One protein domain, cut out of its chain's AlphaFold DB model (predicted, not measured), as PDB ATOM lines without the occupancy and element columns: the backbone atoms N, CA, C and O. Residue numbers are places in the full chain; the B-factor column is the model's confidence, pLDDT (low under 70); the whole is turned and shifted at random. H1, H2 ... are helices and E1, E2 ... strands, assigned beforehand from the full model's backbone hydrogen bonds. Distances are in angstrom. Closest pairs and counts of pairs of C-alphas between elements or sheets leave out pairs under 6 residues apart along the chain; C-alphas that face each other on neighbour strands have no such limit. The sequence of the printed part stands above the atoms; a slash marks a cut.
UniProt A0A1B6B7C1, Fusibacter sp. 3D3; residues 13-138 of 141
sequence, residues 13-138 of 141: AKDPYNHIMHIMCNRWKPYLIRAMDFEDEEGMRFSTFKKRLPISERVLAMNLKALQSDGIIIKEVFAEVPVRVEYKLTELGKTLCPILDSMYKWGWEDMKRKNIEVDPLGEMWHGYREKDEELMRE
ATOM      1  N   ALA A  13      -2.434 -46.313  18.414       92.06
ATOM      2  CA  ALA A  13      -3.133 -47.356  19.170       92.06
ATOM      3  C   ALA A  13      -2.211 -48.165  20.104       92.06
ATOM      4  O   ALA A  13      -2.673 -48.672  21.124       92.06
ATOM      5  N   LYS A  14      -0.924 -48.276  19.756       92.69
ATOM      6  CA  LYS A  14       0.108 -48.984  20.532       92.69
ATOM      7  C   LYS A  14       0.949 -48.037  21.391       92.69
ATOM      8  O   LYS A  14       1.858 -48.491  22.078       92.69
ATOM      9  N   ASP A  15       0.674 -46.741  21.320       95.19
ATOM     10  CA  ASP A  15       1.439 -45.728  22.023       95.19
ATOM     11  C   ASP A  15       1.080 -45.713  23.525       95.19
ATOM     12  O   ASP A  15      -0.106 -45.799  23.877       95.19
ATOM     13  N   PRO A  16       2.065 -45.595  24.434       95.19
ATOM     14  CA  PRO A  16       1.813 -45.527  25.872       95.19
ATOM     15  C   PRO A  16       0.870 -44.394  26.296       95.19
ATOM     16  O   PRO A  16       0.115 -44.574  27.254       95.19
ATOM     17  N   TYR A  17       0.845 -43.262  25.580       94.75
ATOM     18  CA  TYR A  17      -0.123 -42.198  25.840       94.75
ATOM     19  C   TYR A  17      -1.549 -42.692  25.614       94.75
ATOM     20  O   TYR A  17      -2.419 -42.455  26.447       94.75
ATOM     21  N   ASN A  18      -1.804 -43.431  24.535       94.94
ATOM     22  CA  ASN A  18      -3.131 -43.990  24.287       94.94
ATOM     23  C   ASN A  18      -3.527 -45.014  25.364       94.94
ATOM     24  O   ASN A  18      -4.679 -45.042  25.796       94.94
ATOM     25  N   HIS A  19      -2.568 -45.812  25.843       94.50
ATOM     26  CA  HIS A  19      -2.809 -46.784  26.908       94.50
ATOM     27  C   HIS A  19      -3.252 -46.115  28.219       94.50
ATOM     28  O   HIS A  19      -4.319 -46.441  28.743       94.50
ATOM     29  N   ILE A  20      -2.497 -45.131  28.723       94.25
ATOM     30  CA  ILE A  20      -2.874 -44.435  29.964       94.25
ATOM     31  C   ILE A  20      -4.159 -43.621  29.794       94.25
ATOM     32  O   ILE A  20      -4.978 -43.575  30.711       94.25
ATOM     33  N   MET A  21      -4.392 -43.030  28.616       93.38
ATOM     34  CA  MET A  21      -5.635 -42.313  28.331       93.38
ATOM     35  C   MET A  21      -6.847 -43.249  28.400       93.38
ATOM     36  O   MET A  21      -7.864 -42.876  28.980       93.38
ATOM     37  N   HIS A  22      -6.743 -44.483  27.903       92.06
ATOM     38  CA  HIS A  22      -7.819 -45.468  28.030       92.06
ATOM     39  C   HIS A  22      -8.126 -45.816  29.496       92.06
ATOM     40  O   HIS A  22      -9.292 -45.910  29.895       92.06
ATOM     41  N   ILE A  23      -7.081 -45.963  30.313       93.06
ATOM     42  CA  ILE A  23      -7.228 -46.311  31.726       93.06
ATOM     43  C   ILE A  23      -7.787 -45.128  32.515       93.06
ATOM     44  O   ILE A  23      -8.732 -45.315  33.272       93.06
ATOM     45  N   MET A  24      -7.262 -43.915  32.341       88.75
ATOM     46  CA  MET A  24      -7.463 -42.813  33.291       88.75
ATOM     47  C   MET A  24      -8.308 -41.651  32.777       88.75
ATOM     48  O   MET A  24      -8.893 -40.937  33.592       88.75
ATOM     49  N   CYS A  25      -8.416 -41.457  31.458       88.69
ATOM     50  CA  CYS A  25      -9.118 -40.317  30.862       88.69
ATOM     51  C   CYS A  25     -10.643 -40.527  30.856       88.69
ATOM     52  O   CYS A  25     -11.313 -40.568  29.825       88.69
ATOM     53  N   ASN A  26     -11.206 -40.655  32.052       93.62
ATOM     54  CA  ASN A  26     -12.629 -40.663  32.329       93.62
ATOM     55  C   ASN A  26     -12.912 -39.623  33.411       93.62
ATOM     56  O   ASN A  26     -12.160 -39.529  34.376       93.62
ATOM     57  N   ARG A  27     -14.032 -38.902  33.300       93.00
ATOM     58  CA  ARG A  27     -14.426 -37.877  34.276       93.00
ATOM     59  C   ARG A  27     -14.359 -38.359  35.728       93.00
ATOM     60  O   ARG A  27     -14.028 -37.564  36.586       93.00
ATOM     61  N   TRP A  28     -14.696 -39.614  36.019       95.56
ATOM     62  CA  TRP A  28     -14.873 -40.099  37.389       95.56
ATOM     63  C   TRP A  28     -13.672 -40.861  37.948       95.56
ATOM     64  O   TRP A  28     -13.463 -40.835  39.157       95.56
ATOM     65  N   LYS A  29     -12.879 -41.530  37.102       95.38
ATOM     66  CA  LYS A  29     -11.785 -42.406  37.558       95.38
ATOM     67  C   LYS A  29     -10.737 -41.688  38.432       95.38
ATOM     68  O   LYS A  29     -10.410 -42.259  39.472       95.38
ATOM     69  N   PRO A  30     -10.281 -40.453  38.122       94.31
ATOM     70  CA  PRO A  30      -9.385 -39.705  39.007       94.31
ATOM     71  C   PRO A  30      -9.951 -39.523  40.419       94.31
ATOM     72  O   PRO A  30      -9.263 -39.796  41.396       94.31
ATOM     73  N   TYR A  31     -11.228 -39.145  40.534       92.56
ATOM     74  CA  TYR A  31     -11.883 -38.953  41.830       92.56
ATOM     75  C   TYR A  31     -12.048 -40.264  42.598       92.56
ATOM     76  O   TYR A  31     -11.874 -40.279  43.811       92.56
ATOM     77  N   LEU A  32     -12.352 -41.374  41.915       94.81
ATOM     78  CA  LEU A  32     -12.452 -42.686  42.561       94.81
ATOM     79  C   LEU A  32     -11.104 -43.129  43.129       94.81
ATOM     80  O   LEU A  32     -11.053 -43.555  44.277       94.81
ATOM     81  N   ILE A  33     -10.031 -42.996  42.342       94.12
ATOM     82  CA  ILE A  33      -8.667 -43.349  42.754       94.12
ATOM     83  C   ILE A  33      -8.244 -42.508  43.951       94.12
ATOM     84  O   ILE A  33      -7.854 -43.076  44.963       94.12
ATOM     85  N   ARG A  34      -8.421 -41.183  43.887       90.81
ATOM     86  CA  ARG A  34      -8.111 -40.292  45.014       90.81
ATOM     87  C   ARG A  34      -8.920 -40.616  46.256       90.81
ATOM     88  O   ARG A  34      -8.386 -40.625  47.352       90.81
ATOM     89  N   ALA A  35     -10.200 -40.925  46.098       89.81
ATOM     90  CA  ALA A  35     -11.033 -41.238  47.243       89.81
ATOM     91  C   ALA A  35     -10.645 -42.578  47.911       89.81
ATOM     92  O   ALA A  35     -10.876 -42.722  49.104       89.81
ATOM     93  N   MET A  36     -10.040 -43.526  47.181       92.44
ATOM     94  CA  MET A  36      -9.407 -44.717  47.776       92.44
ATOM     95  C   MET A  36      -8.043 -44.407  48.398       92.44
ATOM     96  O   MET A  36      -7.755 -44.918  49.469       92.44
ATOM     97  N   ASP A  37      -7.233 -43.574  47.742       90.06
ATOM     98  CA  ASP A  37      -5.914 -43.123  48.220       90.06
ATOM     99  C   ASP A  37      -6.003 -42.447  49.600       90.06
ATOM    100  O   ASP A  37      -5.136 -42.638  50.438       90.06
ATOM    101  N   PHE A  38      -7.088 -41.707  49.864       82.12
ATOM    102  CA  PHE A  38      -7.326 -41.043  51.152       82.12
ATOM    103  C   PHE A  38      -7.873 -41.943  52.272       82.12
ATOM    104  O   PHE A  38      -7.843 -41.528  53.426       82.12
ATOM    105  N   GLU A  39      -8.434 -43.114  51.957       76.38
ATOM    106  CA  GLU A  39      -9.036 -44.033  52.947       76.38
ATOM    107  C   GLU A  39      -8.057 -45.132  53.405       76.38
ATOM    108  O   GLU A  39      -8.454 -46.064  54.105       76.38
ATOM    109  N   ASP A  40      -6.780 -45.017  53.019       68.88
ATOM    110  CA  ASP A  40      -5.685 -45.920  53.382       68.88
ATOM    111  C   ASP A  40      -6.067 -47.420  53.255       68.88
ATOM    112  O   ASP A  40      -6.602 -47.866  52.233       68.88
ATOM    113  N   GLU A  41      -5.747 -48.238  54.265       70.06
ATOM    114  CA  GLU A  41      -5.896 -49.698  54.229       70.06
ATOM    115  C   GLU A  41      -7.320 -50.196  54.505       70.06
ATOM    116  O   GLU A  41      -7.619 -51.363  54.222       70.06
ATOM    117  N   GLU A  42      -8.211 -49.351  55.035       77.50
ATOM    118  CA  GLU A  42      -9.572 -49.760  55.411       77.50
ATOM    119  C   GLU A  42     -10.426 -50.074  54.177       77.50
ATOM    120  O   GLU A  42     -11.240 -50.993  54.204       77.50
ATOM    121  N   GLY A  43     -10.155 -49.410  53.051       84.38
ATOM    122  CA  GLY A  43     -10.828 -49.653  51.781       84.38
ATOM    123  C   GLY A  43     -12.205 -49.000  51.669       84.38
ATOM    124  O   GLY A  43     -12.965 -48.827  52.617       84.38
ATOM    125  N   MET A  44     -12.564 -48.641  50.439       92.06
ATOM    126  CA  MET A  44     -13.753 -47.843  50.154       92.06
ATOM    127  C   MET A  44     -14.977 -48.702  49.856       92.06
ATOM    128  O   MET A  44     -14.945 -49.580  48.992       92.06
ATOM    129  N   ARG A  45     -16.114 -48.389  50.481       93.19
ATOM    130  CA  ARG A  45     -17.406 -49.026  50.172       93.19
ATOM    131  C   ARG A  45     -18.140 -48.285  49.057       93.19
ATOM    132  O   ARG A  45     -18.047 -47.066  48.919       93.19
ATOM    133  N   PHE A  46     -18.978 -49.010  48.309       94.19
ATOM    134  CA  PHE A  46     -19.812 -48.422  47.247       94.19
ATOM    135  C   PHE A  46     -20.698 -47.271  47.759       94.19
ATOM    136  O   PHE A  46     -20.806 -46.224  47.122       94.19
ATOM    137  N   SER A  47     -21.304 -47.446  48.936       90.94
ATOM    138  CA  SER A  47     -22.127 -46.419  49.579       90.94
ATOM    139  C   SER A  47     -21.314 -45.193  50.004       90.94
ATOM    140  O   SER A  47     -21.835 -44.081  49.946       90.94
ATOM    141  N   THR A  48     -20.041 -45.361  50.375       89.88
ATOM    142  CA  THR A  48     -19.143 -44.249  50.717       89.88
ATOM    143  C   THR A  48     -18.835 -43.401  49.485       89.88
ATOM    144  O   THR A  48     -19.017 -42.185  49.538       89.88
ATOM    145  N   PHE A  49     -18.512 -44.014  48.338       91.50
ATOM    146  CA  PHE A  49     -18.390 -43.275  47.071       91.50
ATOM    147  C   PHE A  49     -19.666 -42.497  46.739       91.50
ATOM    148  O   PHE A  49     -19.599 -41.345  46.330       91.50
ATOM    149  N   LYS A  50     -20.840 -43.103  46.946       89.06
ATOM    150  CA  LYS A  50     -22.140 -42.467  46.687       89.06
ATOM    151  C   LYS A  50     -22.444 -41.272  47.587       89.06
ATOM    152  O   LYS A  50     -23.162 -40.381  47.148       89.06
ATOM    153  N   LYS A  51     -21.926 -41.265  48.815       85.69
ATOM    154  CA  LYS A  51     -22.030 -40.125  49.736       85.69
ATOM    155  C   LYS A  51     -21.034 -39.012  49.399       85.69
ATOM    156  O   LYS A  51     -21.304 -37.857  49.694       85.69
ATOM    157  N   ARG A  52     -19.893 -39.364  48.798       83.31
ATOM    158  CA  ARG A  52     -18.769 -38.454  48.526       83.31
ATOM    159  C   ARG A  52     -18.625 -38.030  47.071       83.31
ATOM    160  O   ARG A  52     -17.658 -37.357  46.749       83.31
ATOM    161  N   LEU A  53     -19.491 -38.467  46.166       87.44
ATOM    162  CA  LEU A  53     -19.406 -38.098  44.756       87.44
ATOM    163  C   LEU A  53     -20.813 -37.983  44.159       87.44
ATOM    164  O   LEU A  53     -21.638 -38.879  44.363       87.44
ATOM    165  N   PRO A  54     -21.080 -36.962  43.324       89.69
ATOM    166  CA  PRO A  54     -22.364 -36.769  42.655       89.69
ATOM    167  C   PRO A  54     -22.477 -37.674  41.412       89.69
ATOM    168  O   PRO A  54     -22.776 -37.231  40.304       89.69
ATOM    169  N   ILE A  55     -22.191 -38.966  41.583       93.38
ATOM    170  CA  ILE A  55     -22.141 -39.987  40.532       93.38
ATOM    171  C   ILE A  55     -23.363 -40.907  40.629       93.38
ATOM    172  O   ILE A  55     -23.799 -41.282  41.722       93.38
ATOM    173  N   SER A  56     -23.947 -41.302  39.494       95.50
ATOM    174  CA  SER A  56     -25.026 -42.300  39.492       95.50
ATOM    175  C   SER A  56     -24.480 -43.698  39.798       95.50
ATOM    176  O   SER A  56     -23.329 -44.007  39.492       95.50
ATOM    177  N   GLU A  57     -25.305 -44.577  40.372       96.44
ATOM    178  CA  GLU A  57     -24.870 -45.936  40.737       96.44
ATOM    179  C   GLU A  57     -24.381 -46.731  39.527       96.44
ATOM    180  O   GLU A  57     -23.340 -47.382  39.583       96.44
ATOM    181  N   ARG A  58     -25.094 -46.613  38.401       97.19
ATOM    182  CA  ARG A  58     -24.709 -47.245  37.138       97.19
ATOM    183  C   ARG A  58     -23.314 -46.799  36.698       97.19
ATOM    184  O   ARG A  58     -22.492 -47.640  36.350       97.19
ATOM    185  N   VAL A  59     -23.045 -45.492  36.708       97.56
ATOM    186  CA  VAL A  59     -21.757 -44.946  36.252       97.56
ATOM    187  C   VAL A  59     -20.638 -45.297  37.233       97.56
ATOM    188  O   VAL A  59     -19.538 -45.628  36.793       97.56
ATOM    189  N   LEU A  60     -20.913 -45.315  38.539       97.50
ATOM    190  CA  LEU A  60     -19.963 -45.775  39.552       97.50
ATOM    191  C   LEU A  60     -19.586 -47.246  39.344       97.50
ATOM    192  O   LEU A  60     -18.407 -47.565  39.225       97.50
ATOM    193  N   ALA A  61     -20.579 -48.131  39.222       97.50
ATOM    194  CA  ALA A  61     -20.355 -49.557  38.999       97.50
ATOM    195  C   ALA A  61     -19.568 -49.824  37.705       97.50
ATOM    196  O   ALA A  61     -18.661 -50.656  37.694       97.50
ATOM    197  N   MET A  62     -19.872 -49.090  36.628       97.56
ATOM    198  CA  MET A  62     -19.128 -49.180  35.369       97.56
ATOM    199  C   MET A  62     -17.657 -48.785  35.535       97.56
ATOM    200  O   MET A  62     -16.783 -49.499  35.048       97.56
ATOM    201  N   ASN A  63     -17.369 -47.681  36.231       97.75
ATOM    202  CA  ASN A  63     -15.995 -47.217  36.419       97.75
ATOM    203  C   ASN A  63     -15.189 -48.120  37.357       97.75
ATOM    204  O   ASN A  63     -14.043 -48.423  37.040       97.75
ATOM    205  N   LEU A  64     -15.783 -48.602  38.454       97.44
ATOM    206  CA  LEU A  64     -15.131 -49.568  39.348       97.44
ATOM    207  C   LEU A  64     -14.814 -50.873  38.610       97.44
ATOM    208  O   LEU A  64     -13.695 -51.368  38.690       97.44
ATOM    209  N   LYS A  65     -15.758 -51.396  37.815       97.69
ATOM    210  CA  LYS A  65     -15.518 -52.592  36.994       97.69
ATOM    211  C   LYS A  65     -14.397 -52.376  35.973       97.69
ATOM    212  O   LYS A  65     -13.589 -53.280  35.773       97.69
ATOM    213  N   ALA A  66     -14.347 -51.206  35.334       97.75
ATOM    214  CA  ALA A  66     -13.286 -50.866  34.389       97.75
ATOM    215  C   ALA A  66     -11.919 -50.802  35.088       97.75
ATOM    216  O   ALA A  66     -11.016 -51.524  34.693       97.75
ATOM    217  N   LEU A  67     -11.802 -50.047  36.186       97.75
ATOM    218  CA  LEU A  67     -10.570 -49.959  36.979       97.75
ATOM    219  C   LEU A  67     -10.097 -51.325  37.495       97.75
ATOM    220  O   LEU A  67      -8.900 -51.588  37.530       97.75
ATOM    221  N   GLN A  68     -11.028 -52.201  37.881       97.81
ATOM    222  CA  GLN A  68     -10.698 -53.560  38.306       97.81
ATOM    223  C   GLN A  68     -10.171 -54.395  37.132       97.81
ATOM    224  O   GLN A  68      -9.205 -55.134  37.285       97.81
ATOM    225  N   SER A  69     -10.792 -54.265  35.957       97.56
ATOM    226  CA  SER A  69     -10.363 -54.965  34.737       97.56
ATOM    227  C   SER A  69      -8.988 -54.484  34.260       97.56
ATOM    228  O   SER A  69      -8.202 -55.288  33.774       97.56
ATOM    229  N   ASP A  70      -8.690 -53.198  34.464       97.31
ATOM    230  CA  ASP A  70      -7.395 -52.567  34.179       97.31
ATOM    231  C   ASP A  70      -6.320 -52.900  35.245       97.31
ATOM    232  O   ASP A  70      -5.179 -52.461  35.130       97.31
ATOM    233  N   GLY A  71      -6.660 -53.647  36.306       97.56
ATOM    234  CA  GLY A  71      -5.728 -54.013  37.383       97.56
ATOM    235  C   GLY A  71      -5.351 -52.865  38.325       97.56
ATOM    236  O   GLY A  71      -4.379 -52.971  39.072       97.56
ATOM    237  N   ILE A  72      -6.109 -51.767  38.310       97.62
ATOM    238  CA  ILE A  72      -5.860 -50.573  39.134       97.62
ATOM    239  C   ILE A  72      -6.445 -50.723  40.538       97.62
ATOM    240  O   ILE A  72      -5.917 -50.158  41.497       97.62
ATOM    241  N   ILE A  73      -7.525 -51.495  40.674       97.38
ATOM    242  CA  ILE A  73      -8.178 -51.740  41.963       97.38
ATOM    243  C   ILE A  73      -8.438 -53.223  42.189       97.38
ATOM    244  O   ILE A  73      -8.661 -53.981  41.244       97.38
ATOM    245  N   ILE A  74      -8.501 -53.608  43.458       96.69
ATOM    246  CA  ILE A  74      -9.048 -54.887  43.906       96.69
ATOM    247  C   ILE A  74     -10.407 -54.676  44.563       96.69
ATOM    248  O   ILE A  74     -10.691 -53.616  45.122       96.69
ATOM    249  N   LYS A  75     -11.246 -55.709  44.485       96.00
ATOM    250  CA  LYS A  75     -12.532 -55.795  45.173       96.00
ATOM    251  C   LYS A  75     -12.445 -56.917  46.198       96.00
ATOM    252  O   LYS A  75     -12.354 -58.081  45.814       96.00
ATOM    253  N   GLU A  76     -12.515 -56.568  47.473       94.38
ATOM    254  CA  GLU A  76     -12.494 -57.513  48.586       94.38
ATOM    255  C   GLU A  76     -13.921 -57.763  49.080       94.38
ATOM    256  O   GLU A  76     -14.738 -56.843  49.175       94.38
ATOM    257  N   VAL A  77     -14.242 -59.030  49.346       94.38
ATOM    258  CA  VAL A  77     -15.549 -59.450  49.861       94.38
ATOM    259  C   VAL A  77     -15.339 -60.070  51.231       94.38
ATOM    260  O   VAL A  77     -14.668 -61.092  51.360       94.38
ATOM    261  N   PHE A  78     -15.945 -59.464  52.242       92.00
ATOM    262  CA  PHE A  78     -15.889 -59.918  53.623       92.00
ATOM    263  C   PHE A  78     -17.170 -60.683  53.940       92.00
ATOM    264  O   PHE A  78     -18.275 -60.134  53.879       92.00
ATOM    265  N   ALA A  79     -17.016 -61.965  54.267       90.88
ATOM    266  CA  ALA A  79     -18.107 -62.881  54.594       90.88
ATOM    267  C   ALA A  79     -18.622 -62.676  56.034       90.88
ATOM    268  O   ALA A  79     -18.690 -63.611  56.827       90.88
ATOM    269  N   GLU A  80     -18.954 -61.433  56.377       91.56
ATOM    270  CA  GLU A  80     -19.632 -61.052  57.618       91.56
ATOM    271  C   GLU A  80     -21.141 -60.856  57.370       91.56
ATOM    272  O   GLU A  80     -21.609 -60.939  56.233       91.56
ATOM    273  N   VAL A  81     -21.930 -60.640  58.427       87.19
ATOM    274  CA  VAL A  81     -23.370 -60.357  58.314       87.19
ATOM    275  C   VAL A  81     -23.624 -58.914  58.760       87.19
ATOM    276  O   VAL A  81     -23.446 -58.628  59.945       87.19
ATOM    277  N   PRO A  82     -24.073 -58.009  57.869       85.06
ATOM    278  CA  PRO A  82     -24.293 -58.195  56.428       85.06
ATOM    279  C   PRO A  82     -22.981 -58.293  55.629       85.06
ATOM    280  O   PRO A  82     -21.976 -57.717  56.030       85.06
ATOM    281  N   VAL A  83     -23.010 -58.964  54.468       91.25
ATOM    282  CA  VAL A  83     -21.826 -59.096  53.595       91.25
ATOM    283  C   VAL A  83     -21.306 -57.716  53.217       91.25
ATOM    284  O   VAL A  83     -22.050 -56.877  52.700       91.25
ATOM    285  N   ARG A  84     -20.010 -57.507  53.431       90.88
ATOM    286  CA  ARG A  84     -19.330 -56.248  53.146       90.88
ATOM    287  C   ARG A  84     -18.438 -56.379  51.920       90.88
ATOM    288  O   ARG A  84     -17.821 -57.414  51.678       90.88
ATOM    289  N   VAL A  85     -18.395 -55.313  51.127       93.44
ATOM    290  CA  VAL A  85     -17.600 -55.223  49.901       93.44
ATOM    291  C   VAL A  85     -16.821 -53.921  49.918       93.44
ATOM    292  O   VAL A  85     -17.424 -52.851  50.049       93.44
ATOM    293  N   GLU A  86     -15.512 -54.019  49.730       94.88
ATOM    294  CA  GLU A  86     -14.601 -52.875  49.717       94.88
ATOM    295  C   GLU A  86     -13.729 -52.882  48.464       94.88
ATOM    296  O   GLU A  86     -13.467 -53.926  47.863       94.88
ATOM    297  N   TYR A  87     -13.328 -51.687  48.048       96.31
ATOM    298  CA  TYR A  87     -12.471 -51.438  46.899       96.31
ATOM    299  C   TYR A  87     -11.190 -50.759  47.373       96.31
ATOM    300  O   TYR A  87     -11.250 -49.799  48.143       96.31
ATOM    301  N   LYS A  88     -10.042 -51.250  46.906       95.75
ATOM    302  CA  LYS A  88      -8.715 -50.739  47.274       95.75
ATOM    303  C   LYS A  88      -7.846 -50.575  46.041       95.75
ATOM    304  O   LYS A  88      -8.002 -51.329  45.080       95.75
ATOM    305  N   LEU A  89      -6.917 -49.623  46.076       96.38
ATOM    306  CA  LEU A  89      -5.886 -49.517  45.046       96.38
ATOM    307  C   LEU A  89      -4.966 -50.740  45.103       96.38
ATOM    308  O   LEU A  89      -4.570 -51.183  46.180       96.38
ATOM    309  N   THR A  90      -4.604 -51.271  43.937       96.75
ATOM    310  CA  THR A  90      -3.455 -52.177  43.827       96.75
ATOM    311  C   THR A  90      -2.155 -51.398  43.999       96.75
ATOM    312  O   THR A  90      -2.138 -50.170  43.903       96.75
ATOM    313  N   GLU A  91      -1.034 -52.104  44.149       96.06
ATOM    314  CA  GLU A  91       0.288 -51.469  44.091       96.06
ATOM    315  C   GLU A  91       0.501 -50.707  42.777       96.06
ATOM    316  O   GLU A  91       0.990 -49.581  42.793       96.06
ATOM    317  N   LEU A  92       0.033 -51.257  41.648       96.38
ATOM    318  CA  LEU A  92       0.019 -50.544  40.369       96.38
ATOM    319  C   LEU A  92      -0.859 -49.287  40.439       96.38
ATOM    320  O   LEU A  92      -0.439 -48.222  39.995       96.38
ATOM    321  N   GLY A  93      -2.058 -49.387  41.013       96.00
ATOM    322  CA  GLY A  93      -2.974 -48.259  41.143       96.00
ATOM    323  C   GLY A  93      -2.403 -47.109  41.970       96.00
ATOM    324  O   GLY A  93      -2.543 -45.956  41.566       96.00
ATOM    325  N   LYS A  94      -1.673 -47.408  43.051       95.62
ATOM    326  CA  LYS A  94      -0.960 -46.404  43.858       95.62
ATOM    327  C   LYS A  94       0.083 -45.629  43.044       95.62
ATOM    328  O   LYS A  94       0.276 -44.438  43.269       95.62
ATOM    329  N   THR A  95       0.711 -46.251  42.039       96.12
ATOM    330  CA  THR A  95       1.672 -45.546  41.164       96.12
ATOM    331  C   THR A  95       1.032 -44.446  40.305       96.12
ATOM    332  O   THR A  95       1.740 -43.571  39.809       96.12
ATOM    333  N   LEU A  96      -0.300 -44.438  40.158       95.62
ATOM    334  CA  LEU A  96      -1.028 -43.396  39.428       95.62
ATOM    335  C   LEU A  96      -1.282 -42.139  40.269       95.62
ATOM    336  O   LEU A  96      -1.487 -41.070  39.695       95.62
ATOM    337  N   CYS A  97      -1.249 -42.230  41.600       93.94
ATOM    338  CA  CYS A  97      -1.473 -41.095  42.499       93.94
ATOM    339  C   CYS A  97      -0.535 -39.899  42.220       93.94
ATOM    340  O   CYS A  97      -1.055 -38.811  41.962       93.94
ATOM    341  N   PRO A  98       0.804 -40.058  42.120       95.31
ATOM    342  CA  PRO A  98       1.691 -38.932  41.800       95.31
ATOM    343  C   PRO A  98       1.446 -38.327  40.403       95.31
ATOM    344  O   PRO A  98       1.690 -37.136  40.176       95.31
ATOM    345  N   ILE A  99       0.937 -39.121  39.454       95.00
ATOM    346  CA  ILE A  99       0.545 -38.629  38.124       95.00
ATOM    347  C   ILE A  99      -0.710 -37.762  38.246       95.00
ATOM    348  O   ILE A  99      -0.753 -36.665  37.691       95.00
ATOM    349  N   LEU A 100      -1.709 -38.218  39.007       94.12
ATOM    350  CA  LEU A 100      -2.924 -37.453  39.280       94.12
ATOM    351  C   LEU A 100      -2.626 -36.139  40.007       94.12
ATOM    352  O   LEU A 100      -3.214 -35.118  39.654       94.12
ATOM    353  N   ASP A 101      -1.687 -36.135  40.952       94.12
ATOM    354  CA  ASP A 101      -1.251 -34.911  41.633       94.12
ATOM    355  C   ASP A 101      -0.633 -33.911  40.647       94.12
ATOM    356  O   ASP A 101      -0.948 -32.718  40.676       94.12
ATOM    357  N   SER A 102       0.188 -34.401  39.715       95.69
ATOM    358  CA  SER A 102       0.792 -33.574  38.663       95.69
ATOM    359  C   SER A 102      -0.259 -33.009  37.700       95.69
ATOM    360  O   SER A 102      -0.208 -31.830  37.345       95.69
ATOM    361  N   MET A 103      -1.244 -33.825  37.307       94.50
ATOM    362  CA  MET A 103      -2.369 -33.391  36.471       94.50
ATOM    363  C   MET A 103      -3.223 -32.336  37.176       94.50
ATOM    364  O   MET A 103      -3.573 -31.326  36.564       94.50
ATOM    365  N   TYR A 104      -3.540 -32.553  38.456       94.69
ATOM    366  CA  TYR A 104      -4.308 -31.605  39.257       94.69
ATOM    367  C   TYR A 104      -3.571 -30.274  39.365       94.69
ATOM    368  O   TYR A 104      -4.159 -29.234  39.082       94.69
ATOM    369  N   LYS A 105      -2.277 -30.304  39.712       97.06
ATOM    370  CA  LYS A 105      -1.442 -29.103  39.814       97.06
ATOM    371  C   LYS A 105      -1.482 -28.284  38.530       97.06
ATOM    372  O   LYS A 105      -1.774 -27.094  38.573       97.06
ATOM    373  N   TRP A 106      -1.226 -28.926  37.391       97.44
ATOM    374  CA  TRP A 106      -1.231 -28.242  36.102       97.44
ATOM    375  C   TRP A 106      -2.603 -27.627  35.791       97.44
ATOM    376  O   TRP A 106      -2.686 -26.465  35.395       97.44
ATOM    377  N   GLY A 107      -3.686 -28.384  36.010       96.75
ATOM    378  CA  GLY A 107      -5.050 -27.900  35.792       96.75
ATOM    379  C   GLY A 107      -5.405 -26.723  36.701       96.75
ATOM    380  O   GLY A 107      -5.970 -25.735  36.237       96.75
ATOM    381  N   TRP A 108      -5.013 -26.797  37.971       97.56
ATOM    382  CA  TRP A 108      -5.195 -25.734  38.950       97.56
ATOM    383  C   TRP A 108      -4.468 -24.448  38.536       97.56
ATOM    384  O   TRP A 108      -5.088 -23.386  38.479       97.56
ATOM    385  N   GLU A 109      -3.185 -24.534  38.170       97.81
ATOM    386  CA  GLU A 109      -2.392 -23.384  37.710       97.81
ATOM    387  C   GLU A 109      -2.993 -22.743  36.445       97.81
ATOM    388  O   GLU A 109      -3.099 -21.515  36.356       97.81
ATOM    389  N   ASP A 110      -3.440 -23.553  35.478       98.44
ATOM    390  CA  ASP A 110      -4.068 -23.058  34.250       98.44
ATOM    391  C   ASP A 110      -5.425 -22.383  34.512       98.44
ATOM    392  O   ASP A 110      -5.697 -21.314  33.957       98.44
ATOM    393  N   MET A 111      -6.254 -22.958  35.391       98.19
ATOM    394  CA  MET A 111      -7.522 -22.356  35.814       98.19
ATOM    395  C   MET A 111      -7.289 -21.011  36.502       98.19
ATOM    396  O   MET A 111      -7.916 -20.022  36.120       98.19
ATOM    397  N   LYS A 112      -6.324 -20.932  37.430       96.81
ATOM    398  CA  LYS A 112      -5.938 -19.673  38.086       96.81
ATOM    399  C   LYS A 112      -5.479 -18.625  37.076       96.81
ATOM    400  O   LYS A 112      -5.961 -17.499  37.104       96.81
ATOM    401  N   ARG A 113      -4.602 -18.996  36.137       98.06
ATOM    402  CA  ARG A 113      -4.105 -18.099  35.078       98.06
ATOM    403  C   ARG A 113      -5.229 -17.540  34.201       98.06
ATOM    404  O   ARG A 113      -5.126 -16.417  33.714       98.06
ATOM    405  N   LYS A 114      -6.278 -18.328  33.968       98.25
ATOM    406  CA  LYS A 114      -7.446 -17.953  33.157       98.25
ATOM    407  C   LYS A 114      -8.570 -17.295  33.963       98.25
ATOM    408  O   LYS A 114      -9.604 -16.992  33.375       98.25
ATOM    409  N   ASN A 115      -8.389 -17.076  35.267       97.31
ATOM    410  CA  ASN A 115      -9.441 -16.631  36.187       97.31
ATOM    411  C   ASN A 115     -10.699 -17.521  36.145       97.31
ATOM    412  O   ASN A 115     -11.823 -17.031  36.240       97.31
ATOM    413  N   ILE A 116     -10.511 -18.831  35.982       98.00
ATOM    414  CA  ILE A 116     -11.580 -19.820  36.111       98.00
ATOM    415  C   ILE A 116     -11.673 -20.204  37.589       98.00
ATOM    416  O   ILE A 116     -10.662 -20.509  38.222       98.00
ATOM    417  N   GLU A 117     -12.888 -20.188  38.131       96.31
ATOM    418  CA  GLU A 117     -13.150 -20.606  39.505       96.31
ATOM    419  C   GLU A 117     -12.777 -22.079  39.706       96.31
ATOM    420  O   GLU A 117     -13.155 -22.948  38.918       96.31
ATOM    421  N   VAL A 118     -12.023 -22.346  40.771       95.06
ATOM    422  CA  VAL A 118     -11.687 -23.697  41.213       95.06
ATOM    423  C   VAL A 118     -12.578 -24.034  42.397       95.06
ATOM    424  O   VAL A 118     -12.729 -23.219  43.306       95.06
ATOM    425  N   ASP A 119     -13.124 -25.248  42.396       91.81
ATOM    426  CA  ASP A 119     -13.863 -25.790  43.530       91.81
ATOM    427  C   ASP A 119     -13.032 -25.708  44.833       91.81
ATOM    428  O   ASP A 119     -11.945 -26.298  44.901       91.81
ATOM    429  N   PRO A 120     -13.520 -25.009  45.878       91.19
ATOM    430  CA  PRO A 120     -12.820 -24.902  47.152       91.19
ATOM    431  C   PRO A 120     -12.538 -26.259  47.801       91.19
ATOM    432  O   PRO A 120     -11.471 -26.422  48.391       91.19
ATOM    433  N   LEU A 121     -13.448 -27.233  47.675       86.56
ATOM    434  CA  LEU A 121     -13.253 -28.574  48.234       86.56
ATOM    435  C   LEU A 121     -12.107 -29.308  47.529       86.56
ATOM    436  O   LEU A 121     -11.238 -29.872  48.194       86.56
ATOM    437  N   GLY A 122     -12.044 -29.223  46.198       87.94
ATOM    438  CA  GLY A 122     -10.895 -29.672  45.416       87.94
ATOM    439  C   GLY A 122      -9.580 -29.041  45.887       87.94
ATOM    440  O   GLY A 122      -8.604 -29.755  46.123       87.94
ATOM    441  N   GLU A 123      -9.543 -27.722  46.103       92.00
ATOM    442  CA  GLU A 123      -8.335 -27.062  46.618       92.00
ATOM    443  C   GLU A 123      -7.937 -27.584  48.011       92.00
ATOM    444  O   GLU A 123      -6.747 -27.801  48.245       92.00
ATOM    445  N   MET A 124      -8.892 -27.843  48.914       89.94
ATOM    446  CA  MET A 124      -8.611 -28.401  50.250       89.94
ATOM    447  C   MET A 124      -8.043 -29.819  50.174       89.94
ATOM    448  O   MET A 124      -7.045 -30.133  50.826       89.94
ATOM    449  N   TRP A 125      -8.652 -30.679  49.353       83.56
ATOM    450  CA  TRP A 125      -8.229 -32.071  49.184       83.56
ATOM    451  C   TRP A 125      -6.818 -32.194  48.621       83.56
ATOM    452  O   TRP A 125      -6.090 -33.121  48.969       83.56
ATOM    453  N   HIS A 126      -6.416 -31.250  47.776       87.69
ATOM    454  CA  HIS A 126      -5.111 -31.265  47.129       87.69
ATOM    455  C   HIS A 126      -4.081 -30.322  47.779       87.69
ATOM    456  O   HIS A 126      -2.971 -30.200  47.270       87.69
ATOM    457  N   GLY A 127      -4.413 -29.686  48.910       87.88
ATOM    458  CA  GLY A 127      -3.474 -28.871  49.694       87.88
ATOM    459  C   GLY A 127      -3.216 -27.461  49.149       87.88
ATOM    460  O   GLY A 127      -2.252 -26.817  49.553       87.88
ATOM    461  N   TYR A 128      -4.071 -26.966  48.254       89.31
ATOM    462  CA  TYR A 128      -4.019 -25.603  47.704       89.31
ATOM    463  C   TYR A 128      -4.890 -24.605  48.485       89.31
ATOM    464  O   TYR A 128      -4.920 -23.418  48.161       89.31
ATOM    465  N   ARG A 129      -5.601 -25.083  49.512       91.75
ATOM    466  CA  ARG A 129      -6.429 -24.303  50.438       91.75
ATOM    467  C   ARG A 129      -6.320 -24.898  51.840       91.75
ATOM    468  O   ARG A 129      -6.132 -26.105  51.985       91.75
ATOM    469  N   GLU A 130      -6.440 -24.045  52.858       89.69
ATOM    470  CA  GLU A 130      -6.503 -24.479  54.255       89.69
ATOM    471  C   GLU A 130      -7.656 -25.467  54.461       89.69
ATOM    472  O   GLU A 130      -8.759 -25.276  53.946       89.69
ATOM    473  N   LYS A 131      -7.369 -26.553  55.180       85.62
ATOM    474  CA  LYS A 131      -8.320 -27.631  55.417       85.62
ATOM    475  C   LYS A 131      -9.362 -27.191  56.436       85.62
ATOM    476  O   LYS A 131      -9.021 -26.877  57.570       85.62
ATOM    477  N   ASP A 132     -10.623 -27.267  56.039       87.19
ATOM    478  CA  ASP A 132     -11.757 -27.233  56.955       87.19
ATOM    479  C   ASP A 132     -12.201 -28.680  57.222       87.19
ATOM    480  O   ASP A 132     -12.696 -29.372  56.328       87.19
ATOM    481  N   GLU A 133     -11.959 -29.176  58.438       80.81
ATOM    482  CA  GLU A 133     -12.268 -30.566  58.790       80.81
ATOM    483  C   GLU A 133     -13.767 -30.884  58.753       80.81
ATOM    484  O   GLU A 133     -14.136 -32.031  58.487       80.81
ATOM    485  N   GLU A 134     -14.633 -29.902  59.011       79.69
ATOM    486  CA  GLU A 134     -16.079 -30.097  58.995       79.69
ATOM    487  C   GLU A 134     -16.573 -30.258  57.553       79.69
ATOM    488  O   GLU A 134     -17.254 -31.237  57.235       79.69
ATOM    489  N   LEU A 135     -16.142 -29.365  56.657       78.06
ATOM    490  CA  LEU A 135     -16.483 -29.420  55.232       78.06
ATOM    491  C   LEU A 135     -15.902 -30.656  54.534       78.06
ATOM    492  O   LEU A 135     -16.559 -31.260  53.685       78.06
ATOM    493  N   MET A 136     -14.687 -31.078  54.897       75.06
ATOM    494  CA  MET A 136     -14.062 -32.251  54.282       75.06
ATOM    495  C   MET A 136     -14.703 -33.582  54.693       75.06
ATOM    496  O   MET A 136     -14.605 -34.550  53.935       75.06
ATOM    497  N   ARG A 137     -15.366 -33.664  55.857       69.19
ATOM    498  CA  ARG A 137     -16.075 -34.883  56.288       69.19
ATOM    499  C   ARG A 137     -17.371 -35.110  55.510       69.19
ATOM    500  O   ARG A 137     -17.709 -36.259  55.226       69.19
ATOM    501  N   GLU A 138     -18.074 -34.040  55.143       66.62
ATOM    502  CA  GLU A 138     -19.364 -34.102  54.441       66.62
ATOM    503  C   GLU A 138     -19.445 -33.094  53.273       66.62
ATOM    504  O   GLU A 138     -20.239 -32.156  53.306       66.62
TER     505      GLU A 138
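AT A GLANCE: This is residues 13 to 138 of the 141 residues of a protein of Fusibacter sp. 3D3 (UniProt A0A1B6B7C1). The short helix H2 is the middle of this domain, with the two-stranded hairpin E1 E2 and helices H3, H4 and H5 round it; the long helix H6 starts at H2 and reaches away from the hairpin. H7 and H8 follow in a chain that folds back from the far end of H6, while residues 13 to 19 and 110 to 115 stick out. The printed part has 126 residues with eight named helices and two named strands, in the order H1 H2 H3 H4 E1 E2 H5 H6 H7 H8; the one sheet, E1 - E2, is antiparallel and the class is mostly helix. The whole is compact, with a radius of gyration of the C-alphas of 15.7 A and spans of 51 by 46 by 26 A.

HOW THE PARTS SIT: Start at the hairpin of E1, residues 73 to 78, and E2, residues 84 to 89, antiparallel at 156 degrees; N 76 and O 86 are 2.8 A apart and N 86 and O 76 3.0 A, within hydrogen-bond range. Look next to residues 44 to 45, a short antiparallel pairing with residues 86 to 87 of E2. The closest C-alphas of E2 and H2, residues 29 to 37, are those of Lys 88 and Met 36, 6.1 A apart. For E1 and H4, residues 57 to 69, they are Ile 73 and Leu 67, 5.8 A. For E2 and H3, residues 46 to 52, they are Glu 86 and Phe 46, 7.3 A. H2 is close to but not clearly touching H4, about perpendicular at 76 degrees, with C-alphas 29 and 63 closest at 6.5 A. It is likewise close to but not clearly touching H5, residues 91 to 94, with C-alphas 37 and 94 closest at 7.4 A. Residues 97 to 100 of H6, residues 97 to 113, alone touch H2; Pro 30 and Leu 100 have the closest C-alphas, 6.8 A, at a steep tilt of 59 degrees, opposite ways. H7, residues 120 to 125, is near H6 and touches H8, residues 133 to 137, with C-alphas 121 and 136 closest at 7.1 A. H1, residues 16 to 24, is close to but not clearly touching H4, C-alphas 23 and 67 being closest at 7.2 A. In H1, H2, H3, H4, H6, H7 and H8 every O i to N i+4 pair is within hydrogen-bond range; H5 is too short for such a pair.

IN THESE COORDINATES: Find C-alpha 73 at (-8.178, -51.740, 41.963), where E1 begins its 16.2 A; E2 spans 17.1 A. H4 covers 18.1 A. From C-alpha 97 at (-1.473, -41.095, 42.499), H6 runs 24.3 A to C-alpha 113 at (-4.105, -18.099, 35.078).

THE WHOLE: The C-alphas of Val 81 and Arg 113 are the two farthest apart, 51.9 A. The printed part has no cut and no long link. Mean pLDDT of the printed part is 92.0; residues 40, 137 and 138 are under 70.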